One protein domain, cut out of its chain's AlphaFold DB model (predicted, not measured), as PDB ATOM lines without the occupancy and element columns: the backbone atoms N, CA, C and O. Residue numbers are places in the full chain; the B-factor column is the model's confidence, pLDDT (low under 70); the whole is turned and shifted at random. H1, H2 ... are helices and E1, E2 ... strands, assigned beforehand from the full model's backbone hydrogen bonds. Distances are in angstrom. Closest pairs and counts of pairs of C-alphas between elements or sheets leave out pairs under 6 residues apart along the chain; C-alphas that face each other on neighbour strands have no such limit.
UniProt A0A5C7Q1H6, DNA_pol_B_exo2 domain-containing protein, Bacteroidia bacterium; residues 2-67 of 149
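This is residues 2 to 67 of the 149 residues of the protein "DNA_pol_B_exo2 domain-containing protein" of Bacteroidia bacterium (UniProt A0A5C7Q1H6). Helices H1 and H2 make an open V, coming closest near Leu 4 and Leu 40, and strand E1 with its links runs across the V's open side. The short helix H3 lies over one face of this V, and the last strand, E2, comes back to pair side by side with E1 in a very small parallel sheet. The helices are loosely set, with no two of them touching. The printed part has 66 residues, with three named helices and two named strands in the order H1, E1, H2, H3, E2, and its class is mostly helix. The whole is compact, with a radius of gyration of the C-alphas of 11.6 A, and its rounded outline spans 30 by 26 by 22 A.

H1, residues 2 to 17, begins with C-alpha 2 at (-33.923, -15.753, 16.779) and is 22.4 A long from first to last C-alpha. A tight link leads to E1, residues 23 to 25. H2, residues 32 to 42, begins with C-alpha 32 at (-28.259, -24.113, 31.965) and is 15.3 A long. H3, residues 49 to 56, is 10.9 A long. E2, residues 64 to 66, ends with C-alpha 66 at (-19.176, -24.611, 37.508).

H1 and H2 are close but not clearly touching, with the closest C-alphas, those of Leu 4 and Leu 40, 6.9 A apart. They run opposite ways at a steep tilt of 60 degrees. H2 and H3 are close but not clearly touching, with the closest C-alphas, those of Cys 37 and Phe 51, 7.3 A apart. Their lines are about perpendicular, at 76 degrees. H1 and H3 are near each other, with 9 pairs of C-alphas within 10 A. E1 and E2 are parallel neighbours, with 14 degrees between their directions. The C-alphas of Cys 24 and Leu 65, which face each other, are 4.5 A apart. N 65 and O 23, at 2.8 A, and N 25 and O 65, at 3.0 A, are within hydrogen-bond range. E1, H2, H3 and E2 form a strand-helix-strand unit, two parallel neighbour strands with helices between them along the chain, and its crossover is right-handed. H1 and E2 are apart, as are E1 and H3, and H2 and E2. In H1 and H2 every O i to N i+4 pair is within hydrogen-bond range; in H3 2 of 4 are, beside 5 of 5 O i to N i+3 pairs.

The two C-alphas farthest apart are those of Lys 2 and Trp 60, at 32.0 A. The printed part has no cut and no long link. The mean pLDDT of the printed part is 90.2, and residues 59 to 62, in the link from H3 to E2, are under 70.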
ATOM      1  N   LYS A   2     -34.998 -16.770  16.846       93.62
ATOM      2  CA  LYS A   2     -33.923 -15.753  16.779       93.62
ATOM      3  C   LYS A   2     -32.929 -15.777  17.953       93.62
ATOM      4  O   LYS A   2     -31.744 -15.921  17.714       93.62
ATOM      5  N   ILE A   3     -33.400 -15.750  19.203       94.38
ATOM      6  CA  ILE A   3     -32.511 -15.728  20.382       94.38
ATOM      7  C   ILE A   3     -31.579 -16.946  20.490       94.38
ATOM      8  O   ILE A   3     -30.426 -16.800  20.876       94.38
ATOM      9  N   LEU A   4     -32.058 -18.142  20.128       96.50
ATOM     10  CA  LEU A   4     -31.242 -19.356  20.158       96.50
ATOM     11  C   LEU A   4     -30.201 -19.324  19.041       96.50
ATOM     12  O   LEU A   4     -29.040 -19.632  19.286       96.50
ATOM     13  N   THR A   5     -30.609 -18.913  17.839       96.38
ATOM     14  CA  THR A   5     -29.705 -18.766  16.695       96.38
ATOM     15  C   THR A   5     -28.620 -17.727  16.983       96.38
ATOM     16  O   THR A   5     -27.440 -18.046  16.865       96.38
ATOM     17  N   ASP A   6     -29.000 -16.537  17.455       96.00
ATOM     18  CA  ASP A   6     -28.075 -15.455  17.804       96.00
ATOM     19  C   ASP A   6     -27.083 -15.900  18.889       96.00
ATOM     20  O   ASP A   6     -25.879 -15.703  18.747       96.00
ATOM     21  N   PHE A   7     -27.567 -16.581  19.935       95.12
ATOM     22  CA  PHE A   7     -26.711 -17.134  20.984       95.12
ATOM     23  C   PHE A   7     -25.716 -18.167  20.440       95.12
ATOM     24  O   PHE A   7     -24.536 -18.133  20.786       95.12
ATOM     25  N   THR A   8     -26.158 -19.079  19.566       95.25
ATOM     26  CA  THR A   8     -25.252 -20.070  18.969       95.25
ATOM     27  C   THR A   8     -24.210 -19.441  18.052       95.25
ATOM     28  O   THR A   8     -23.056 -19.867  18.096       95.25
ATOM     29  N   SER A   9     -24.578 -18.422  17.271       94.88
ATOM     30  CA  SER A   9     -23.642 -17.673  16.427       94.88
ATOM     31  C   SER A   9     -22.609 -16.943  17.280       94.88
ATOM     32  O   SER A   9     -21.411 -17.128  17.073       94.88
ATOM     33  N   PHE A  10     -23.063 -16.226  18.313       93.94
ATOM     34  CA  PHE A  10     -22.191 -15.557  19.275       93.94
ATOM     35  C   PHE A  10     -21.191 -16.535  19.898       93.94
ATOM     36  O   PHE A  10     -19.986 -16.302  19.844       93.94
ATOM     37  N   LEU A  11     -21.658 -17.669  20.433       92.62
ATOM     38  CA  LEU A  11     -20.765 -18.669  21.020       92.62
ATOM     39  C   LEU A  11     -19.726 -19.174  20.016       92.62
ATOM     40  O   LEU A  11     -18.545 -19.268  20.348       92.62
ATOM     41  N   GLN A  12     -20.146 -19.500  18.792       92.19
ATOM     42  CA  GLN A  12     -19.230 -19.971  17.754       92.19
ATOM     43  C   GLN A  12     -18.155 -18.932  17.422       92.19
ATOM     44  O   GLN A  12     -16.993 -19.299  17.265       92.19
ATOM     45  N   GLU A  13     -18.517 -17.653  17.327       93.50
ATOM     46  CA  GLU A  13     -17.571 -16.557  17.105       93.50
ATOM     47  C   GLU A  13     -16.589 -16.413  18.269       93.50
ATOM     48  O   GLU A  13     -15.378 -16.364  18.041       93.50
ATOM     49  N   GLN A  14     -17.078 -16.445  19.513       91.69
ATOM     50  CA  GLN A  14     -16.220 -16.355  20.695       91.69
ATOM     51  C   GLN A  14     -15.199 -17.502  20.729       91.69
ATOM     52  O   GLN A  14     -13.996 -17.248  20.810       91.69
ATOM     53  N   PHE A  15     -15.635 -18.754  20.562       89.06
ATOM     54  CA  PHE A  15     -14.726 -19.909  20.567       89.06
ATOM     55  C   PHE A  15     -13.755 -19.936  19.381       89.06
ATOM     56  O   PHE A  15     -12.644 -20.456  19.511       89.06
ATOM     57  N   LYS A  16     -14.140 -19.377  18.226       89.75
ATOM     58  CA  LYS A  16     -13.222 -19.189  17.091       89.75
ATOM     59  C   LYS A  16     -12.154 -18.142  17.404       89.75
ATOM     60  O   LYS A  16     -10.995 -18.358  17.061       89.75
ATOM     61  N   SER A  17     -12.538 -17.039  18.047       90.88
ATOM     62  CA  SER A  17     -11.630 -15.933  18.372       90.88
ATOM     63  C   SER A  17     -10.610 -16.293  19.456       90.88
ATOM     64  O   SER A  17      -9.466 -15.846  19.402       90.88
ATOM     65  N   ASN A  18     -10.993 -17.135  20.421       87.56
ATOM     66  CA  ASN A  18     -10.120 -17.543  21.513       87.56
ATOM     67  C   ASN A  18     -10.427 -18.979  21.957       87.56
ATOM     68  O   ASN A  18     -11.437 -19.260  22.605       87.56
ATOM     69  N   ARG A  19      -9.492 -19.889  21.660       79.81
ATOM     70  CA  ARG A  19      -9.615 -21.319  21.988       79.81
ATOM     71  C   ARG A  19      -9.544 -21.627  23.487       79.81
ATOM     72  O   ARG A  19      -9.891 -22.736  23.876       79.81
ATOM     73  N   ASN A  20      -9.124 -20.669  24.312       83.50
ATOM     74  CA  ASN A  20      -9.010 -20.830  25.763       83.50
ATOM     75  C   ASN A  20     -10.271 -20.370  26.517       83.50
ATOM     76  O   ASN A  20     -10.279 -20.358  27.748       83.50
ATOM     77  N   ILE A  21     -11.339 -19.981  25.810       87.00
ATOM     78  CA  ILE A  21     -12.617 -19.641  26.445       87.00
ATOM     79  C   ILE A  21     -13.273 -20.907  27.000       87.00
ATOM     80  O   ILE A  21     -13.297 -21.962  26.373       87.00
ATOM     81  N   THR A  22     -13.828 -20.777  28.197       88.75
ATOM     82  CA  THR A  22     -14.536 -21.824  28.936       88.75
ATOM     83  C   THR A  22     -15.824 -21.203  29.457       88.75
ATOM     84  O   THR A  22     -15.778 -20.110  30.026       88.75
ATOM     85  N   LEU A  23     -16.974 -21.860  29.261       92.69
ATOM     86  CA  LEU A  23     -18.216 -21.364  29.855       92.69
ATOM     87  C   LEU A  23     -18.157 -21.500  31.371       92.69
ATOM     88  O   LEU A  23     -17.678 -22.500  31.900       92.69
ATOM     89  N   CYS A  24     -18.670 -20.482  32.046       94.38
ATOM     90  CA  CYS A  24     -18.665 -20.362  33.489       94.38
ATOM     91  C   CYS A  24     -20.092 -20.128  33.983       94.38
ATOM     92  O   CYS A  24     -20.839 -19.383  33.348       94.38
ATOM     93  N   GLY A  25     -20.472 -20.745  35.100       95.94
ATOM     94  CA  GLY A  25     -21.802 -20.572  35.672       95.94
ATOM     95  C   GLY A  25     -21.935 -21.109  37.095       95.94
ATOM     96  O   GLY A  25     -20.971 -21.570  37.713       95.94
ATOM     97  N   HIS A  26     -23.153 -21.049  37.623       95.81
ATOM     98  CA  HIS A  26     -23.522 -21.661  38.893       95.81
ATOM     99  C   HIS A  26     -24.573 -22.733  38.646       95.81
ATOM    100  O   HIS A  26     -25.664 -22.421  38.188       95.81
ATOM    101  N   ASN A  27     -24.217 -23.986  38.925       94.06
ATOM    102  CA  ASN A  27     -24.992 -25.165  38.546       94.06
ATOM    103  C   ASN A  27     -25.203 -25.306  37.021       94.06
ATOM    104  O   ASN A  27     -26.154 -25.939  36.556       94.06
ATOM    105  N   ILE A  28     -24.294 -24.726  36.229       94.25
ATOM    106  CA  ILE A  28     -24.340 -24.699  34.760       94.25
ATOM    107  C   ILE A  28     -24.343 -26.103  34.152       94.25
ATOM    108  O   ILE A  28     -24.939 -26.318  33.093       94.25
ATOM    109  N   ARG A  29     -23.685 -27.063  34.814       90.56
ATOM    110  CA  ARG A  29     -23.566 -28.441  34.329       90.56
ATOM    111  C   ARG A  29     -24.872 -29.220  34.465       90.56
ATOM    112  O   ARG A  29     -25.170 -30.039  33.599       90.56
ATOM    113  N   GLU A  30     -25.640 -28.969  35.522       90.69
ATOM    114  CA  GLU A  30     -26.890 -29.688  35.797       90.69
ATOM    115  C   GLU A  30     -28.135 -28.941  35.300       90.69
ATOM    116  O   GLU A  30     -29.191 -29.557  35.149       90.69
ATOM    117  N   PHE A  31     -28.019 -27.643  34.983       92.75
ATOM    118  CA  PHE A  31     -29.150 -26.821  34.557       92.75
ATOM    119  C   PHE A  31     -28.962 -26.136  33.197       92.75
ATOM    120  O   PHE A  31     -29.501 -26.629  32.201       92.75
ATOM    121  N   ASP A  32     -28.236 -25.016  33.125       95.00
ATOM    122  CA  ASP A  32     -28.259 -24.113  31.965       95.00
ATOM    123  C   ASP A  32     -27.830 -24.796  30.663       95.00
ATOM    124  O   ASP A  32     -28.543 -24.722  29.660       95.00
ATOM    125  N   VAL A  33     -26.693 -25.500  30.663       94.44
ATOM    126  CA  VAL A  33     -26.175 -26.160  29.453       94.44
ATOM    127  C   VAL A  33     -27.111 -27.278  28.981       94.44
ATOM    128  O   VAL A  33     -27.522 -27.236  27.817       94.44
ATOM    129  N   PRO A  34     -27.527 -28.245  29.830       94.44
ATOM    130  CA  PRO A  34     -28.533 -29.230  29.438       94.44
ATOM    131  C   PRO A  34     -29.827 -28.596  28.920       94.44
ATOM    132  O   PRO A  34     -30.389 -29.071  27.929       94.44
ATOM    133  N   TYR A  35     -30.302 -27.522  29.559       96.19
ATOM    134  CA  TYR A  35     -31.523 -26.832  29.158       96.19
ATOM    135  C   TYR A  35     -31.385 -26.198  27.770       96.19
ATOM    136  O   TYR A  35     -32.224 -26.447  26.900       96.19
ATOM    137  N   ILE A  36     -30.309 -25.446  27.521       96.19
ATOM    138  CA  ILE A  36     -30.033 -24.816  26.223       96.19
ATOM    139  C   ILE A  36     -29.894 -25.875  25.125       96.19
ATOM    140  O   ILE A  36     -30.547 -25.759  24.087       96.19
ATOM    141  N   CYS A  37     -29.117 -26.938  25.355       95.50
ATOM    142  CA  CYS A  37     -28.948 -28.021  24.385       95.50
ATOM    143  C   CYS A  37     -30.291 -28.663  24.009       95.50
ATOM    144  O   CYS A  37     -30.594 -28.817  22.827       95.50
ATOM    145  N   ARG A  38     -31.142 -28.975  24.996       96.50
ATOM    146  CA  ARG A  38     -32.488 -29.517  24.743       96.50
ATOM    147  C   ARG A  38     -33.350 -28.538  23.949       96.50
ATOM    148  O   ARG A  38     -34.047 -28.960  23.029       96.50
ATOM    149  N   ARG A  39     -33.289 -27.236  24.254       97.31
ATOM    150  CA  ARG A  39     -34.036 -26.201  23.517       97.31
ATOM    151  C   ARG A  39     -33.579 -26.065  22.068       97.31
ATOM    152  O   ARG A  39     -34.441 -25.879  21.212       97.31
ATOM    153  N   LEU A  40     -32.284 -26.196  21.782       96.94
ATOM    154  CA  LEU A  40     -31.769 -26.224  20.410       96.94
ATOM    155  C   LEU A  40     -32.337 -27.418  19.635       96.94
ATOM    156  O   LEU A  40     -32.948 -27.223  18.587       96.94
ATOM    157  N   ILE A  41     -32.239 -28.623  20.205       95.81
ATOM    158  CA  ILE A  41     -32.732 -29.861  19.581       95.81
ATOM    159  C   ILE A  41     -34.241 -29.789  19.322       95.81
ATOM    160  O   ILE A  41     -34.687 -30.040  18.207       95.81
ATOM    161  N   MET A  42     -35.033 -29.378  20.320       97.44
ATOM    162  CA  MET A  42     -36.491 -29.236  20.184       97.44
ATOM    163  C   MET A  42     -36.911 -28.218  19.114       97.44
ATOM    164  O   MET A  42     -38.029 -28.292  18.615       97.44
ATOM    165  N   ASN A  43     -36.044 -27.260  18.773       97.00
ATOM    166  CA  ASN A  43     -36.289 -26.264  17.726       97.00
ATOM    167  C   ASN A  43     -35.589 -26.616  16.401       97.00
ATOM    168  O   ASN A  43     -35.461 -25.745  15.544       97.00
ATOM    169  N   ASN A  44     -35.132 -27.861  16.219       96.25
ATOM    170  CA  ASN A  44     -34.412 -28.326  15.027       96.25
ATOM    171  C   ASN A  44     -33.154 -27.496  14.699       96.25
ATOM    172  O   ASN A  44     -32.775 -27.350  13.538       96.25
ATOM    173  N   LEU A  45     -32.501 -26.937  15.722       96.12
ATOM    174  CA  LEU A  45     -31.242 -26.210  15.583       96.12
ATOM    175  C   LEU A  45     -30.063 -27.140  15.869       96.12
ATOM    176  O   LEU A  45     -30.084 -27.924  16.821       96.12
ATOM    177  N   LYS A  46     -29.006 -27.019  15.062       93.75
ATOM    178  CA  LYS A  46     -27.770 -27.780  15.264       93.75
ATOM    179  C   LYS A  46     -27.077 -27.334  16.554       93.75
ATOM    180  O   LYS A  46     -26.957 -26.137  16.820       93.75
ATOM    181  N   LEU A  47     -26.576 -28.294  17.329       93.56
ATOM    182  CA  LEU A  47     -25.723 -27.995  18.474       93.56
ATOM    183  C   LEU A  47     -24.377 -27.414  17.992       93.56
ATOM    184  O   LEU A  47     -23.756 -27.965  17.086       93.56
ATOM    185  N   PRO A  48     -23.890 -26.311  18.582       91.44
ATOM    186  CA  PRO A  48     -22.513 -25.873  18.404       91.44
ATOM    187  C   PRO A  48     -21.513 -26.974  18.776       91.44
ATOM    188  O   PRO A  48     -21.706 -27.662  19.779       91.44
ATOM    189  N   ALA A  49     -20.392 -27.046  18.052       89.38
ATOM    190  CA  ALA A  49     -19.327 -28.030  18.284       89.38
ATOM    191  C   ALA A  49     -18.835 -28.064  19.741       89.38
ATOM    192  O   ALA A  49     -18.482 -29.120  20.264       89.38
ATOM    193  N   TYR A  50     -18.847 -26.914  20.424       89.31
ATOM    194  CA  TYR A  50     -18.531 -26.843  21.847       89.31
ATOM    195  C   TYR A  50     -19.478 -27.715  22.685       89.31
ATOM    196  O   TYR A  50     -18.999 -28.551  23.447       89.31
ATOM    197  N   PHE A  51     -20.798 -27.589  22.498       91.06
ATOM    198  CA  PHE A  51     -21.795 -28.396  23.210       91.06
ATOM    199  C   PHE A  51     -21.785 -29.866  22.783       91.06
ATOM    200  O   PHE A  51     -21.916 -30.730  23.646       91.06
ATOM    201  N   GLU A  52     -21.565 -30.165  21.497       89.38
ATOM    202  CA  GLU A  52     -21.376 -31.549  21.025       89.38
ATOM    203  C   GLU A  52     -20.187 -32.212  21.744       89.38
ATOM    204  O   GLU A  52     -20.295 -33.329  22.249       89.38
ATOM    205  N   SER A  53     -19.072 -31.486  21.900       86.62
ATOM    206  CA  SER A  53     -17.870 -32.013  22.558       86.62
ATOM    207  C   SER A  53     -18.076 -32.373  24.035       86.62
ATOM    208  O   SER A  53     -17.349 -33.218  24.557       86.62
ATOM    209  N   LEU A  54     -19.067 -31.778  24.712       84.50
ATOM    210  CA  LEU A  54     -19.372 -32.080  26.115       84.50
ATOM    211  C   LEU A  54     -19.951 -33.487  26.299       84.50
ATOM    212  O   LEU A  54     -19.826 -34.042  27.384       84.50
ATOM    213  N   GLN A  55     -20.565 -34.069  25.263       80.31
ATOM    214  CA  GLN A  55     -21.099 -35.435  25.313       80.31
ATOM    215  C   GLN A  55     -20.003 -36.497  25.183       80.31
ATOM    216  O   GLN A  55     -20.157 -37.612  25.672       80.31
ATOM    217  N   MET A  56     -18.906 -36.154  24.504       78.31
ATOM    218  CA  MET A  56     -17.810 -37.080  24.202       78.31
ATOM    219  C   MET A  56     -16.675 -37.022  25.228       78.31
ATOM    220  O   MET A  56     -15.855 -37.934  25.291       78.31
ATOM    221  N   LYS A  57     -16.600 -35.941  26.006       81.38
ATOM    222  CA  LYS A  57     -15.568 -35.725  27.022       81.38
ATOM    223  C   LYS A  57     -16.036 -36.223  28.377       81.38
ATOM    224  O   LYS A  57     -17.212 -36.108  28.721       81.38
ATOM    225  N   LYS A  58     -15.102 -36.707  29.196       75.12
ATOM    226  CA  LYS A  58     -15.421 -36.994  30.596       75.12
ATOM    227  C   LYS A  58     -15.777 -35.689  31.323       75.12
ATOM    228  O   LYS A  58     -15.282 -34.629  30.937       75.12
ATOM    229  N   PRO A  59     -16.585 -35.721  32.397       66.88
ATOM    230  CA  PRO A  59     -17.042 -34.502  33.073       66.88
ATOM    231  C   PRO A  59     -15.924 -33.542  33.511       66.88
ATOM    232  O   PRO A  59     -16.126 -32.331  33.477       66.88
ATOM    233  N   TRP A  60     -14.748 -34.069  33.871       66.94
ATOM    234  CA  TRP A  60     -13.564 -33.287  34.251       66.94
ATOM    235  C   TRP A  60     -12.723 -32.790  33.062       66.94
ATOM    236  O   TRP A  60     -11.913 -31.884  33.218       66.94
ATOM    237  N   GLU A  61     -12.909 -33.362  31.872       69.06
ATOM    238  CA  GLU A  61     -12.297 -32.919  30.607       69.06
ATOM    239  C   GLU A  61     -13.200 -31.914  29.875       69.06
ATOM    240  O   GLU A  61     -12.749 -31.110  29.052       69.06
ATOM    241  N   ALA A  62     -14.502 -31.972  30.158       67.00
ATOM    242  CA  ALA A  62     -15.505 -31.032  29.702       67.00
ATOM    243  C   ALA A  62     -15.252 -29.678  30.382       67.00
ATOM    244  O   ALA A  62     -15.624 -29.480  31.537       67.00
ATOM    245  N   GLY A  63     -14.591 -28.768  29.658       79.12
ATOM    246  CA  GLY A  63     -14.210 -27.419  30.091       79.12
ATOM    247  C   GLY A  63     -15.395 -26.485  30.349       79.12
ATOM    248  O   GLY A  63     -15.509 -25.456  29.691       79.12
ATOM    249  N   LEU A  64     -16.278 -26.865  31.272       89.81
ATOM    250  CA  LEU A  64     -17.254 -26.023  31.950       89.81
ATOM    251  C   LEU A  64     -16.712 -25.707  33.342       89.81
ATOM    252  O   LEU A  64     -16.342 -26.613  34.090       89.81
ATOM    253  N   LEU A  65     -16.699 -24.428  33.693       92.44
ATOM    254  CA  LEU A  65     -16.355 -23.952  35.022       92.44
ATOM    255  C   LEU A  65     -17.650 -23.742  35.807       92.44
ATOM    256  O   LEU A  65     -18.330 -22.732  35.653       92.44
ATOM    257  N   ASP A  66     -17.994 -24.702  36.656       93.19
ATOM    258  CA  ASP A  66     -19.176 -24.611  37.508       93.19
ATOM    259  C   ASP A  66     -18.777 -24.233  38.934       93.19
ATOM    260  O   ASP A  66     -18.071 -24.992  39.591       93.19
ATOM    261  N   SER A  67     -19.237 -23.089  39.446       94.62
ATOM    262  CA  SER A  67     -18.956 -22.677  40.832       94.62
ATOM    263  C   SER A  67     -19.408 -23.705  41.880       94.62
ATOM    264  O   SER A  67     -18.785 -23.789  42.940       94.62
TER     265      SER A  67